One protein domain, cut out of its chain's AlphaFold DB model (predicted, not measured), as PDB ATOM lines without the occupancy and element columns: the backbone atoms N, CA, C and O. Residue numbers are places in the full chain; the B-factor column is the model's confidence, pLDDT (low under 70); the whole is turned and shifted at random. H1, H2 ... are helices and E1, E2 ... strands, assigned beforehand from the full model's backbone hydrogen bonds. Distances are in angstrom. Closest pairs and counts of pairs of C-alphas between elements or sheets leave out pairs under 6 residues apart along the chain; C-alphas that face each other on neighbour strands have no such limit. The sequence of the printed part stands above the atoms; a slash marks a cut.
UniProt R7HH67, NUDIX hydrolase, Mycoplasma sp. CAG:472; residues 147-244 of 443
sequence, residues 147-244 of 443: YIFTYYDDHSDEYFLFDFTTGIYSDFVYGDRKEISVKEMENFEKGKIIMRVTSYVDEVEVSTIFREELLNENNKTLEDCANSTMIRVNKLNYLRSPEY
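AT A GLANCE: This is residues 147 to 244 of the 443 residues of the protein "NUDIX hydrolase" of Mycoplasma sp. CAG:472 (UniProt R7HH67). A strongly twisted sheet of four strands has two helices, H2 and H3, packed steeply on each other at its E4 end, and a small helix, H1, on the face opposite H2. At the other end of the model, residues 157 to 162 of the loop between E1 and E2 stick out free. The 98 residues printed hold three named helices and four named strands, in the chain order E1 E2 E3 H1 E4 H2 H3; the sheet runs E3 E2 E1 E4 and is mixed, and the class is mixed, helices and strands. The whole is only just loose, close to compact, with a radius of gyration of the C-alphas of 15.3 A and spans of 52 by 35 by 20 A.

HOW THE PARTS SIT: Start at E1, residues 147 to 154, which bends by 54 degrees at residue 150. Look next at E2, residues 165 to 171: the two form an antiparallel hairpin, with N 148 and O 170 2.9 A apart, within hydrogen-bond range. E3, residues 177 to 181, makes a second hairpin with E2, where N 167 and O 180 are 2.8 A apart; E1 E2 E3 are a meander, each strand the antiparallel neighbour of the one before. H1, residues 185 to 189, is on the sheet at a height of 8.1 A and only just over none of its strands, with 2 of its 5 C-alphas on E3. E4, residues 193 to 196, is parallel to E1, with N 149 and O 195 2.8 A apart. E3, H1 and E4 are a split strand-helix-strand unit, two strands of one sheet that are not neighbours, with H1 between them along the chain and E2 and E1 between them in the sheet, and its crossover is right-handed. H2, residues 203 to 215, is on the opposite face from H1 at a height of 9.3 A, only just over E1 and E4 with 3 C-alphas on each, and runs along the strands, at 5 degrees to E1 on the local plane. H3, residues 222 to 240, touches H2 at a steep tilt of 48 degrees, opposite ways; their closest C-alphas, of Glu 213 and Cys 225, are 5.0 A apart. H3 only grazes the sheet, with residues 222 to 234. Every O i to N i+4 pair is within hydrogen-bond range in H1 and H3, and 8 of 9 in H2.

IN THESE COORDINATES: Find C-alpha 147 at (306.906, 403.745, 434.976); from there E1 runs 19.8 A to residue 154. E2 covers 19.5 A and H2 18.9 A. H3 covers 26.9 A and ends at C-alpha 240, (291.327, 397.026, 418.242).

THE WHOLE: The C-alphas farthest apart, of Tyr 159 and Glu 217, are 52.7 A apart. The printed part has no cut, and no link is long. Look at residues 155 to 164 for pLDDT under 70; the mean of the printed part is 90.7.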
ATOM      1  N   TYR A 147     306.902 402.932 436.185       97.75
ATOM      2  CA  TYR A 147     306.906 403.745 434.976       97.75
ATOM      3  C   TYR A 147     306.008 403.149 433.899       97.75
ATOM      4  O   TYR A 147     305.923 401.929 433.735       97.75
ATOM      5  N   ILE A 148     305.383 404.030 433.121       97.81
ATOM      6  CA  ILE A 148     304.739 403.688 431.856       97.81
ATOM      7  C   ILE A 148     305.671 404.134 430.732       97.81
ATOM      8  O   ILE A 148     305.900 405.325 430.541       97.81
ATOM      9  N   PHE A 149     306.228 403.176 429.998       96.88
ATOM     10  CA  PHE A 149     306.975 403.442 428.774       96.88
ATOM     11  C   PHE A 149     306.004 403.754 427.634       96.88
ATOM     12  O   PHE A 149     305.076 402.977 427.378       96.88
ATOM     13  N   THR A 150     306.242 404.865 426.940       91.62
ATOM     14  CA  THR A 150     305.323 405.411 425.935       91.62
ATOM     15  C   THR A 150     305.831 405.188 424.509       91.62
ATOM     16  O   THR A 150     305.226 404.440 423.749       91.62
ATOM     17  N   TYR A 151     306.953 405.781 424.122       88.75
ATOM     18  CA  TYR A 151     307.533 405.603 422.791       88.75
ATOM     19  C   TYR A 151     309.033 405.901 422.798       88.75
ATOM     20  O   TYR A 151     309.593 406.333 423.810       88.75
ATOM     21  N   TYR A 152     309.671 405.619 421.663       86.88
ATOM     22  CA  TYR A 152     311.021 406.079 421.366       86.88
ATOM     23  C   TYR A 152     310.939 407.429 420.661       86.88
ATOM     24  O   TYR A 152     310.274 407.516 419.627       86.88
ATOM     25  N   ASP A 153     311.582 408.447 421.220       81.31
ATOM     26  CA  ASP A 153     311.788 409.729 420.558       81.31
ATOM     27  C   ASP A 153     313.121 409.669 419.807       81.31
ATOM     28  O   ASP A 153     314.173 409.389 420.387       81.31
ATOM     29  N   ASP A 154     313.051 409.844 418.493       72.94
ATOM     30  CA  ASP A 154     314.218 409.964 417.637       72.94
ATOM     31  C   ASP A 154     314.371 411.454 417.338       72.94
ATOM     32  O   ASP A 154     313.660 411.996 416.494       72.94
ATOM     33  N   HIS A 155     315.259 412.129 418.074       67.38
ATOM     34  CA  HIS A 155     315.535 413.567 417.946       67.38
ATOM     35  C   HIS A 155     316.250 413.917 416.619       67.38
ATOM     36  O   HIS A 155     317.128 414.777 416.587       67.38
ATOM     37  N   SER A 156     315.929 413.221 415.524       58.47
ATOM     38  CA  SER A 156     316.611 413.277 414.229       58.47
ATOM     39  C   SER A 156     316.333 414.551 413.419       58.47
ATOM     40  O   SER A 156     316.864 414.709 412.315       58.47
ATOM     41  N   ASP A 157     315.597 415.506 413.986       51.41
ATOM     42  CA  ASP A 157     315.472 416.849 413.435       51.41
ATOM     43  C   ASP A 157     316.649 417.739 413.892       51.41
ATOM     44  O   ASP A 157     316.780 418.114 415.053       51.41
ATOM     45  N   GLU A 158     317.471 418.109 412.903       49.28
ATOM     46  CA  GLU A 158     318.515 419.150 412.892       49.28
ATOM     47  C   GLU A 158     319.957 418.761 413.317       49.28
ATOM     48  O   GLU A 158     320.376 418.810 414.469       49.28
ATOM     49  N   TYR A 159     320.792 418.527 412.294       51.94
ATOM     50  CA  TYR A 159     322.245 418.792 412.254       51.94
ATOM     51  C   TYR A 159     323.219 418.012 413.159       51.94
ATOM     52  O   TYR A 159     324.422 418.285 413.081       51.94
ATOM     53  N   PHE A 160     322.801 417.007 413.929       46.84
ATOM     54  CA  PHE A 160     323.743 416.207 414.728       46.84
ATOM     55  C   PHE A 160     323.978 414.794 414.175       46.84
ATOM     56  O   PHE A 160     323.063 414.027 413.912       46.84
ATOM     57  N   LEU A 161     325.258 414.437 414.026       49.22
ATOM     58  CA  LEU A 161     325.772 413.159 413.507       49.22
ATOM     59  C   LEU A 161     325.627 411.973 414.491       49.22
ATOM     60  O   LEU A 161     326.346 410.979 414.373       49.22
ATOM     61  N   PHE A 162     324.753 412.085 415.491       50.88
ATOM     62  CA  PHE A 162     324.633 411.132 416.590       50.88
ATOM     63  C   PHE A 162     323.181 410.684 416.753       50.88
ATOM     64  O   PHE A 162     322.288 411.498 416.952       50.88
ATOM     65  N   ASP A 163     322.990 409.372 416.683       55.12
ATOM     66  CA  ASP A 163     321.730 408.667 416.902       55.12
ATOM     67  C   ASP A 163     321.364 408.750 418.400       55.12
ATOM     68  O   ASP A 163     321.849 407.966 419.225       55.12
ATOM     69  N   PHE A 164     320.613 409.788 418.780       63.25
ATOM     70  CA  PHE A 164     320.142 410.027 420.148       63.25
ATOM     71  C   PHE A 164     318.705 409.536 420.321       63.25
ATOM     72  O   PHE A 164     317.851 410.271 420.808       63.25
ATOM     73  N   THR A 165     318.417 408.287 419.953       80.44
ATOM     74  CA  THR A 165     317.124 407.700 420.304       80.44
ATOM     75  C   THR A 165     316.997 407.614 421.831       80.44
ATOM     76  O   THR A 165     317.863 407.040 422.514       80.44
ATOM     77  N   THR A 166     315.918 408.167 422.380       89.12
ATOM     78  CA  THR A 166     315.588 408.097 423.807       89.12
ATOM     79  C   THR A 166     314.249 407.393 424.016       89.12
ATOM     80  O   THR A 166     313.346 407.448 423.190       89.12
ATOM     81  N   GLY A 167     314.126 406.651 425.111       92.44
ATOM     82  CA  GLY A 167     312.866 406.100 425.583       92.44
ATOM     83  C   GLY A 167     312.179 407.077 426.529       92.44
ATOM     84  O   GLY A 167     312.808 407.561 427.473       92.44
ATOM     85  N   ILE A 168     310.888 407.321 426.308       94.44
ATOM     86  CA  ILE A 168     310.080 408.219 427.137       94.44
ATOM     87  C   ILE A 168     309.288 407.412 428.173       94.44
ATOM     88  O   ILE A 168     308.442 406.576 427.829       94.44
ATOM     89  N   TYR A 169     309.533 407.695 429.452       96.44
ATOM     90  CA  TYR A 169     308.900 407.046 430.598       96.44
ATOM     91  C   TYR A 169     308.128 408.061 431.440       96.44
ATOM     92  O   TYR A 169     308.695 409.060 431.876       96.44
ATOM     93  N   SER A 170     306.867 407.772 431.745       95.94
ATOM     94  CA  SER A 170     306.066 408.557 432.689       95.94
ATOM     95  C   SER A 170     306.017 407.875 434.050       95.94
ATOM     96  O   SER A 170     305.670 406.695 434.140       95.94
ATOM     97  N   ASP A 171     306.363 408.602 435.108       94.69
ATOM     98  CA  ASP A 171     306.231 408.150 436.490       94.69
ATOM     99  C   ASP A 171     304.748 408.034 436.857       94.69
ATOM    100  O   ASP A 171     303.991 409.000 436.759       94.69
ATOM    101  N   PHE A 172     304.311 406.846 437.267       93.25
ATOM    102  CA  PHE A 172     302.901 406.613 437.570       93.25
ATOM    103  C   PHE A 172     302.424 407.367 438.824       93.25
ATOM    104  O   PHE A 172     301.249 407.737 438.902       93.25
ATOM    105  N   VAL A 173     303.306 407.566 439.808       88.62
ATOM    106  CA  VAL A 173     302.944 408.116 441.121       88.62
ATOM    107  C   VAL A 173     302.964 409.637 441.079       88.62
ATOM    108  O   VAL A 173     301.980 410.269 441.467       88.62
ATOM    109  N   TYR A 174     304.059 410.212 440.577       85.50
ATOM    110  CA  TYR A 174     304.294 411.659 440.605       85.50
ATOM    111  C   TYR A 174     303.936 412.361 439.290       85.50
ATOM    112  O   TYR A 174     303.714 413.569 439.279       85.50
ATOM    113  N   GLY A 175     303.831 411.615 438.185       85.62
ATOM    114  CA  GLY A 175     303.523 412.164 436.861       85.62
ATOM    115  C   GLY A 175     304.721 412.773 436.127       85.62
ATOM    116  O   GLY A 175     304.556 413.266 435.011       85.62
ATOM    117  N   ASP A 176     305.918 412.734 436.718       91.06
ATOM    118  CA  ASP A 176     307.143 413.228 436.090       91.06
ATOM    119  C   ASP A 176     307.518 412.394 434.860       91.06
ATOM    120  O   ASP A 176     307.463 411.163 434.878       91.06
ATOM    121  N   ARG A 177     307.965 413.061 433.795       93.44
ATOM    122  CA  ARG A 177     308.499 412.395 432.600       93.44
ATOM    123  C   ARG A 177     310.014 412.278 432.665       93.44
ATOM    124  O   ARG A 177     310.702 413.193 433.112       93.44
ATOM    125  N   LYS A 178     310.527 411.143 432.197       93.69
ATOM    126  CA  LYS A 178     311.955 410.845 432.079       93.69
ATOM    127  C   LYS A 178     312.283 410.409 430.662       93.69
ATOM    128  O   LYS A 178     311.621 409.534 430.110       93.69
ATOM    129  N   GLU A 179     313.344 410.992 430.130       94.06
ATOM    130  CA  GLU A 179     313.926 410.639 428.840       94.06
ATOM    131  C   GLU A 179     315.222 409.888 429.112       94.06
ATOM    132  O   GLU A 179     316.107 410.389 429.809       94.06
ATOM    133  N   ILE A 180     315.308 408.652 428.633       93.50
ATOM    134  CA  ILE A 180     316.429 407.758 428.925       93.50
ATOM    135  C   ILE A 180     317.036 407.308 427.607       93.50
ATOM    136  O   ILE A 180     316.331 406.770 426.759       93.50
ATOM    137  N   SER A 181     318.345 407.483 427.428       90.75
ATOM    138  CA  SER A 181     319.029 406.978 426.233       90.75
ATOM    139  C   SER A 181     318.790 405.475 426.062       90.75
ATOM    140  O   SER A 181     318.875 404.726 427.037       90.75
ATOM    141  N   VAL A 182     318.588 405.004 424.824       89.06
ATOM    142  CA  VAL A 182     318.407 403.567 424.531       89.06
ATOM    143  C   VAL A 182     319.516 402.694 425.133       89.06
ATOM    144  O   VAL A 182     319.252 401.591 425.606       89.06
ATOM    145  N   LYS A 183     320.751 403.207 425.206       90.06
ATOM    146  CA  LYS A 183     321.903 402.497 425.794       90.06
ATOM    147  C   LYS A 183     321.812 402.327 427.314       90.06
ATOM    148  O   LYS A 183     322.454 401.442 427.869       90.06
ATOM    149  N   GLU A 184     321.044 403.176 427.985       92.44
ATOM    150  CA  GLU A 184     320.897 403.197 429.442       92.44
ATOM    151  C   GLU A 184     319.573 402.581 429.908       92.44
ATOM    152  O   GLU A 184     319.415 402.331 431.103       92.44
ATOM    153  N   MET A 185     318.645 402.283 428.988       92.94
ATOM    154  CA  MET A 185     317.311 401.766 429.310       92.94
ATOM    155  C   MET A 185     317.353 400.486 430.145       92.94
ATOM    156  O   MET A 185     316.665 400.413 431.154       92.94
ATOM    157  N   GLU A 186     318.181 399.498 429.798       93.88
ATOM    158  CA  GLU A 186     318.255 398.244 430.567       93.88
ATOM    159  C   GLU A 186     318.663 398.494 432.030       93.88
ATOM    160  O   GLU A 186     318.058 397.968 432.968       93.88
ATOM    161  N   ASN A 187     319.653 399.368 432.240       95.88
ATOM    162  CA  ASN A 187     320.097 399.765 433.574       95.88
ATOM    163  C   ASN A 187     319.040 400.602 434.301       95.88
ATOM    164  O   ASN A 187     318.848 400.437 435.507       95.88
ATOM    165  N   PHE A 188     318.345 401.483 433.580       95.19
ATOM    166  CA  PHE A 188     317.257 402.279 434.127       95.19
ATOM    167  C   PHE A 188     316.088 401.396 434.563       95.19
ATOM    168  O   PHE A 188     315.607 401.562 435.676       95.19
ATOM    169  N   GLU A 189     315.645 400.439 433.754       96.00
ATOM    170  CA  GLU A 189     314.489 399.586 434.057       96.00
ATOM    171  C   GLU A 189     314.761 398.592 435.195       96.00
ATOM    172  O   GLU A 189     313.834 398.131 435.867       96.00
ATOM    173  N   LYS A 190     316.032 398.289 435.473       96.06
ATOM    174  CA  LYS A 190     316.423 397.351 436.524       96.06
ATOM    175  C   LYS A 190     315.849 397.746 437.891       96.06
ATOM    176  O   LYS A 190     316.075 398.843 438.405       96.06
ATOM    177  N   GLY A 191     315.123 396.804 438.499       94.50
ATOM    178  CA  GLY A 191     314.496 396.973 439.815       94.50
ATOM    179  C   GLY A 191     313.220 397.825 439.821       94.50
ATOM    180  O   GLY A 191     312.709 398.108 440.901       94.50
ATOM    181  N   LYS A 192     312.706 398.220 438.650       96.50
ATOM    182  CA  LYS A 192     311.479 399.012 438.491       96.50
ATOM    183  C   LYS A 192     310.365 398.170 437.878       96.50
ATOM    184  O   LYS A 192     310.624 397.155 437.234       96.50
ATOM    185  N   ILE A 193     309.124 398.607 438.062       97.69
ATOM    186  CA  ILE A 193     307.972 398.038 437.362       97.69
ATOM    187  C   ILE A 193     307.731 398.885 436.119       97.69
ATOM    188  O   ILE A 193     307.475 400.082 436.223       97.69
ATOM    189  N   ILE A 194     307.823 398.262 434.947       97.81
ATOM    190  CA  ILE A 194     307.649 398.938 433.662       97.81
ATOM    191  C   ILE A 194     306.413 398.374 432.974       97.81
ATOM    192  O   ILE A 194     306.381 397.206 432.587       97.81
ATOM    193  N   MET A 195     305.402 399.216 432.800       98.19
ATOM    194  CA  MET A 195     304.263 398.933 431.932       98.19
ATOM    195  C   MET A 195     304.498 399.610 430.588       98.19
ATOM    196  O   MET A 195     305.103 400.677 430.532       98.19
ATOM    197  N   ARG A 196     304.046 399.008 429.490       97.19
ATOM    198  CA  ARG A 196     304.258 399.564 428.148       97.19
ATOM    199  C   ARG A 196     302.925 399.842 427.479       97.19
ATOM    200  O   ARG A 196     302.010 399.025 427.565       97.19
ATOM    201  N   VAL A 197     302.832 400.974 426.790       97.19
ATOM    202  CA  VAL A 197     301.718 401.231 425.872       97.19
ATOM    203  C   VAL A 197     301.807 400.303 424.659       97.19
ATOM    204  O   VAL A 197     302.811 399.626 424.423       97.19
ATOM    205  N   THR A 198     300.738 400.265 423.875       96.19
ATOM    206  CA  THR A 198     300.679 399.492 422.630       96.19
ATOM    207  C   THR A 198     300.119 400.361 421.511       96.19
ATOM    208  O   THR A 198     299.662 401.475 421.754       96.19
ATOM    209  N   SER A 199     300.117 399.860 420.275       94.19
ATOM    210  CA  SER A 199     299.644 400.612 419.106       94.19
ATOM    211  C   SER A 199     298.213 401.146 419.241       94.19
ATOM    212  O   SER A 199     297.888 402.152 418.617       94.19
ATOM    213  N   TYR A 200     297.359 400.481 420.030       95.56
ATOM    214  CA  TYR A 200     295.941 400.835 420.171       95.56
ATOM    215  C   TYR A 200     295.485 401.062 421.622       95.56
ATOM    216  O   TYR A 200     294.276 401.096 421.879       95.56
ATOM    217  N   VAL A 201     296.424 401.180 422.565       96.88
ATOM    218  CA  VAL A 201     296.160 401.472 423.985       96.88
ATOM    219  C   VAL A 201     297.238 402.428 424.481       96.88
ATOM    220  O   VAL A 201     298.411 402.052 424.519       96.88
ATOM    221  N   ASP A 202     296.834 403.646 424.831       96.19
ATOM    222  CA  ASP A 202     297.728 404.744 425.199       96.19
ATOM    223  C   ASP A 202     298.098 404.764 426.694       96.19
ATOM    224  O   ASP A 202     297.656 403.937 427.493       96.19
ATOM    225  N   GLU A 203     298.934 405.731 427.073       95.81
ATOM    226  CA  GLU A 203     299.421 405.933 428.442       95.81
ATOM    227  C   GLU A 203     298.286 406.142 429.457       95.81
ATOM    228  O   GLU A 203     298.326 405.596 430.564       95.81
ATOM    229  N   VAL A 204     297.261 406.913 429.087       96.12
ATOM    230  CA  VAL A 204     296.145 407.260 429.975       96.12
ATOM    231  C   VAL A 204     295.316 406.017 430.267       96.12
ATOM    232  O   VAL A 204     294.940 405.775 431.418       96.12
ATOM    233  N   GLU A 205     295.060 405.201 429.247       97.69
ATOM    234  CA  GLU A 205     294.309 403.961 429.392       97.69
ATOM    235  C   GLU A 205     295.109 402.907 430.170       97.69
ATOM    236  O   GLU A 205     294.550 402.282 431.071       97.69
ATOM    237  N   VAL A 206     296.423 402.770 429.929       98.19
ATOM    238  CA  VAL A 206     297.304 401.905 430.745       98.19
ATOM    239  C   VAL A 206     297.267 402.328 432.218       98.19
ATOM    240  O   VAL A 206     297.045 401.493 433.095       98.19
ATOM    241  N   SER A 207     297.427 403.626 432.497       96.94
ATOM    242  CA  SER A 207     297.366 404.185 433.855       96.94
ATOM    243  C   SER A 207     296.009 403.933 434.519       96.94
ATOM    244  O   SER A 207     295.938 403.553 435.690       96.94
ATOM    245  N   THR A 208     294.920 404.089 433.765       97.69
ATOM    246  CA  THR A 208     293.556 403.824 434.244       97.69
ATOM    247  C   THR A 208     293.369 402.353 434.605       97.69
ATOM    248  O   THR A 208     292.925 402.057 435.712       97.69
ATOM    249  N   ILE A 209     293.781 401.432 433.729       98.50
ATOM    250  CA  ILE A 209     293.704 399.992 433.996       98.50
ATOM    251  C   ILE A 209     294.536 399.636 435.233       98.50
ATOM    252  O   ILE A 209     294.050 398.912 436.097       98.50
ATOM    253  N   PHE A 210     295.748 400.179 435.377       98.19
ATOM    254  CA  PHE A 210     296.577 399.903 436.552       98.19
ATOM    255  C   PHE A 210     295.930 400.388 437.856       98.19
ATOM    256  O   PHE A 210     295.938 399.665 438.850       98.19
ATOM    257  N   ARG A 211     295.287 401.567 437.857       96.38
ATOM    258  CA  ARG A 211     294.508 402.050 439.015       96.38
ATOM    259  C   ARG A 211     293.364 401.111 439.388       96.38
ATOM    260  O   ARG A 211     293.098 400.941 440.576       96.38
ATOM    261  N   GLU A 212     292.705 400.506 438.404       97.75
ATOM    262  CA  GLU A 212     291.682 399.484 438.646       97.75
ATOM    263  C   GLU A 212     292.295 398.194 439.205       97.75
ATOM    264  O   GLU A 212     291.760 397.623 440.153       97.75
ATOM    265  N   GLU A 213     293.443 397.752 438.682       98.19
ATOM    266  CA  GLU A 213     294.120 396.542 439.160       98.19
ATOM    267  C   GLU A 213     294.676 396.682 440.583       98.19
ATOM    268  O   GLU A 213     294.672 395.704 441.332       98.19
ATOM    269  N   LEU A 214     295.052 397.891 441.018       96.81
ATOM    270  CA  LEU A 214     295.366 398.164 442.428       96.81
ATOM    271  C   LEU A 214     294.173 397.865 443.355       96.81
ATOM    272  O   LEU A 214     294.357 397.447 444.502       96.81
ATOM    273  N   LEU A 215     292.942 398.037 442.862       96.75
ATOM    274  CA  LEU A 215     291.712 397.769 443.609       96.75
ATOM    275  C   LEU A 215     291.236 396.312 443.509       96.75
ATOM    276  O   LEU A 215     290.349 395.912 444.259       96.75
ATOM    277  N   ASN A 216     291.820 395.508 442.620       97.31
ATOM    278  CA  ASN A 216     291.434 394.116 442.408       97.31
ATOM    279  C   ASN A 216     292.026 393.205 443.494       97.31
ATOM    280  O   ASN A 216     293.231 392.973 443.526       97.31
ATOM    281  N   GLU A 217     291.168 392.648 444.354       96.25
ATOM    282  CA  GLU A 217     291.546 391.817 445.509       96.25
ATOM    283  C   GLU A 217     292.381 390.574 445.157       96.25
ATOM    284  O   GLU A 217     293.107 390.066 446.009       96.25
ATOM    285  N   ASN A 218     292.326 390.103 443.905       96.81
ATOM    286  CA  ASN A 218     293.133 388.965 443.456       96.81
ATOM    287  C   ASN A 218     294.626 389.301 443.316       96.81
ATOM    288  O   ASN A 218     295.453 388.392 443.368       96.81
ATOM    289  N   ASN A 219     294.980 390.577 443.139       97.88
ATOM    290  CA  ASN A 219     296.371 391.010 443.041       97.88
ATOM    291  C   ASN A 219     296.941 391.211 444.453       97.88
ATOM    292  O   ASN A 219     296.356 391.934 445.264       97.88
ATOM    293  N   LYS A 220     298.082 390.596 444.768       96.62
ATOM    294  CA  LYS A 220     298.683 390.648 446.114       96.62
ATOM    295  C   LYS A 220     299.934 391.511 446.179       96.62
ATOM    296  O   LYS A 220     300.318 391.953 447.257       96.62
ATOM    297  N   THR A 221     300.553 391.751 445.033       97.12
ATOM    298  CA  THR A 221     301.758 392.565 444.868       97.12
ATOM    299  C   THR A 221     301.554 393.619 443.783       97.12
ATOM    300  O   THR A 221     300.619 393.538 442.981       97.12
ATOM    301  N   LEU A 222     302.434 394.619 443.735       96.56
ATOM    302  CA  LEU A 222     302.433 395.609 442.652       96.56
ATOM    303  C   LEU A 222     302.755 394.958 441.300       96.56
ATOM    304  O   LEU A 222     302.219 395.371 440.271       96.56
ATOM    305  N   GLU A 223     303.579 393.912 441.303       97.31
ATOM    306  CA  GLU A 223     303.869 393.087 440.136       97.31
ATOM    307  C   GLU A 223     302.626 392.344 439.636       97.31
ATOM    308  O   GLU A 223     302.396 392.321 438.429       97.31
ATOM    309  N   ASP A 224     301.789 391.798 440.524       98.00
ATOM    310  CA  ASP A 224     300.513 391.186 440.124       98.00
ATOM    311  C   ASP A 224     299.609 392.217 439.440       98.00
ATOM    312  O   ASP A 224     299.085 391.962 438.356       98.00
ATOM    313  N   CYS A 225     299.486 393.415 440.026       98.12
ATOM    314  CA  CYS A 225     298.715 394.514 439.442       98.12
ATOM    315  C   CYS A 225     299.231 394.889 438.042       98.12
ATOM    316  O   CYS A 225     298.440 395.069 437.111       98.12
ATOM    317  N   ALA A 226     300.551 394.982 437.868       98.12
ATOM    318  CA  ALA A 226     301.172 395.333 436.592       98.12
ATOM    319  C   ALA A 226     301.011 394.213 435.552       98.12
ATOM    320  O   ALA A 226     300.677 394.481 434.397       98.12
ATOM    321  N   ASN A 227     301.160 392.951 435.959       98.38
ATOM    322  CA  ASN A 227     300.949 391.791 435.095       98.38
ATOM    323  C   ASN A 227     299.489 391.705 434.624       98.38
ATOM    324  O   ASN A 227     299.233 391.592 433.423       98.38
ATOM    325  N   SER A 228     298.529 391.834 435.544       98.56
ATOM    326  CA  SER A 228     297.093 391.885 435.234       98.56
ATOM    327  C   SER A 228     296.754 393.055 434.304       98.56
ATOM    328  O   SER A 228     295.993 392.893 433.344       98.56
ATOM    329  N   THR A 229     297.399 394.207 434.509       98.62
ATOM    330  CA  THR A 229     297.278 395.372 433.623       98.62
ATOM    331  C   THR A 229     297.740 395.039 432.213       98.62
ATOM    332  O   THR A 229     296.980 395.220 431.261       98.62
ATOM    333  N   MET A 230     298.941 394.475 432.056       98.44
ATOM    334  CA  MET A 230     299.481 394.141 430.737       98.44
ATOM    335  C   MET A 230     298.662 393.064 430.015       98.44
ATOM    336  O   MET A 230     298.516 393.128 428.794       98.44
ATOM    337  N   ILE A 231     298.051 392.117 430.735       98.50
ATOM    338  CA  ILE A 231     297.106 391.152 430.145       98.50
ATOM    339  C   ILE A 231     295.902 391.880 429.526       98.50
ATOM    340  O   ILE A 231     295.521 391.601 428.384       98.50
ATOM    341  N   ARG A 232     295.307 392.832 430.255       98.38
ATOM    342  CA  ARG A 232     294.154 393.610 429.775       98.38
ATOM    343  C   ARG A 232     294.527 394.535 428.617       98.38
ATOM    344  O   ARG A 232     293.805 394.559 427.622       98.38
ATOM    345  N   VAL A 233     295.665 395.221 428.711       98.31
ATOM    346  CA  VAL A 233     296.214 396.090 427.657       98.31
ATOM    347  C   VAL A 233     296.436 395.300 426.366       98.31
ATOM    348  O   VAL A 233     295.914 395.677 425.320       98.31
ATOM    349  N   ASN A 234     297.106 394.146 426.432       97.88
ATOM    350  CA  ASN A 234     297.357 393.309 425.255       97.88
ATOM    351  C   ASN A 234     296.063 392.773 424.627       97.88
ATOM    352  O   ASN A 234     295.933 392.727 423.400       97.88
ATOM    353  N   LYS A 235     295.073 392.408 425.452       98.06
ATOM    354  CA  LYS A 235     293.752 391.994 424.968       98.06
ATOM    355  C   LYS A 235     293.044 393.131 424.231       98.06
ATOM    356  O   LYS A 235     292.513 392.902 423.148       98.06
ATOM    357  N   LEU A 236     293.028 394.338 424.795       97.88
ATOM    358  CA  LEU A 236     292.424 395.511 424.157       97.88
ATOM    359  C   LEU A 236     293.140 395.878 422.857       97.88
ATOM    360  O   LEU A 236     292.473 396.127 421.855       97.88
ATOM    361  N   ASN A 237     294.473 395.826 422.852       97.44
ATOM    362  CA  ASN A 237     295.278 396.056 421.661       97.44
ATOM    363  C   ASN A 237     294.883 395.101 420.528       97.44
ATOM    364  O   ASN A 237     294.587 395.552 419.426       97.44
ATOM    365  N   TYR A 238     294.788 393.797 420.816       97.00
ATOM    366  CA  TYR A 238     294.338 392.808 419.836       97.00
ATOM    367  C   TYR A 238     292.910 393.083 419.354       97.00
ATOM    368  O   TYR A 238     292.671 393.129 418.156       97.00
ATOM    369  N   LEU A 239     291.959 393.337 420.259       97.25
ATOM    370  CA  LEU A 239     290.561 393.608 419.885       97.25
ATOM    371  C   LEU A 239     290.394 394.851 418.992       97.25
ATOM    372  O   LEU A 239     289.404 394.961 418.268       97.25
ATOM    373  N   ARG A 240     291.339 395.794 419.042       96.50
ATOM    374  CA  ARG A 240     291.327 397.026 418.242       96.50
ATOM    375  C   ARG A 240     292.167 396.930 416.965       96.50
ATOM    376  O   ARG A 240     292.085 397.831 416.127       96.50
ATOM    377  N   SER A 241     292.922 395.847 416.788       94.25
ATOM    378  CA  SER A 241     293.880 395.703 415.700       94.25
ATOM    379  C   SER A 241     293.217 395.403 414.340       94.25
ATOM    380  O   SER A 241     292.098 394.870 414.286       94.25
ATOM    381  N   PRO A 242     293.878 395.731 413.210       94.50
ATOM    382  CA  PRO A 242     293.440 395.338 411.872       94.50
ATOM    383  C   PRO A 242     293.228 393.828 411.737       94.50
ATOM    384  O   PRO A 242     292.225 393.406 411.171       94.50
ATOM    385  N   GLU A 243     294.098 393.017 412.337       93.06
ATOM    386  CA  GLU A 243     294.030 391.554 412.290       93.06
ATOM    387  C   GLU A 243     292.739 391.026 412.928       93.06
ATOM    388  O   GLU A 243     292.126 390.081 412.427       93.06
ATOM    389  N   TYR A 244     292.279 391.643 414.020       94.88
ATOM    390  CA  TYR A 244     290.999 391.278 414.620       94.88
ATOM    391  C   TYR A 244     289.815 391.691 413.740       94.88
ATOM    392  O   TYR A 244     288.867 390.917 413.588       94.88
TER     393      TYR A 244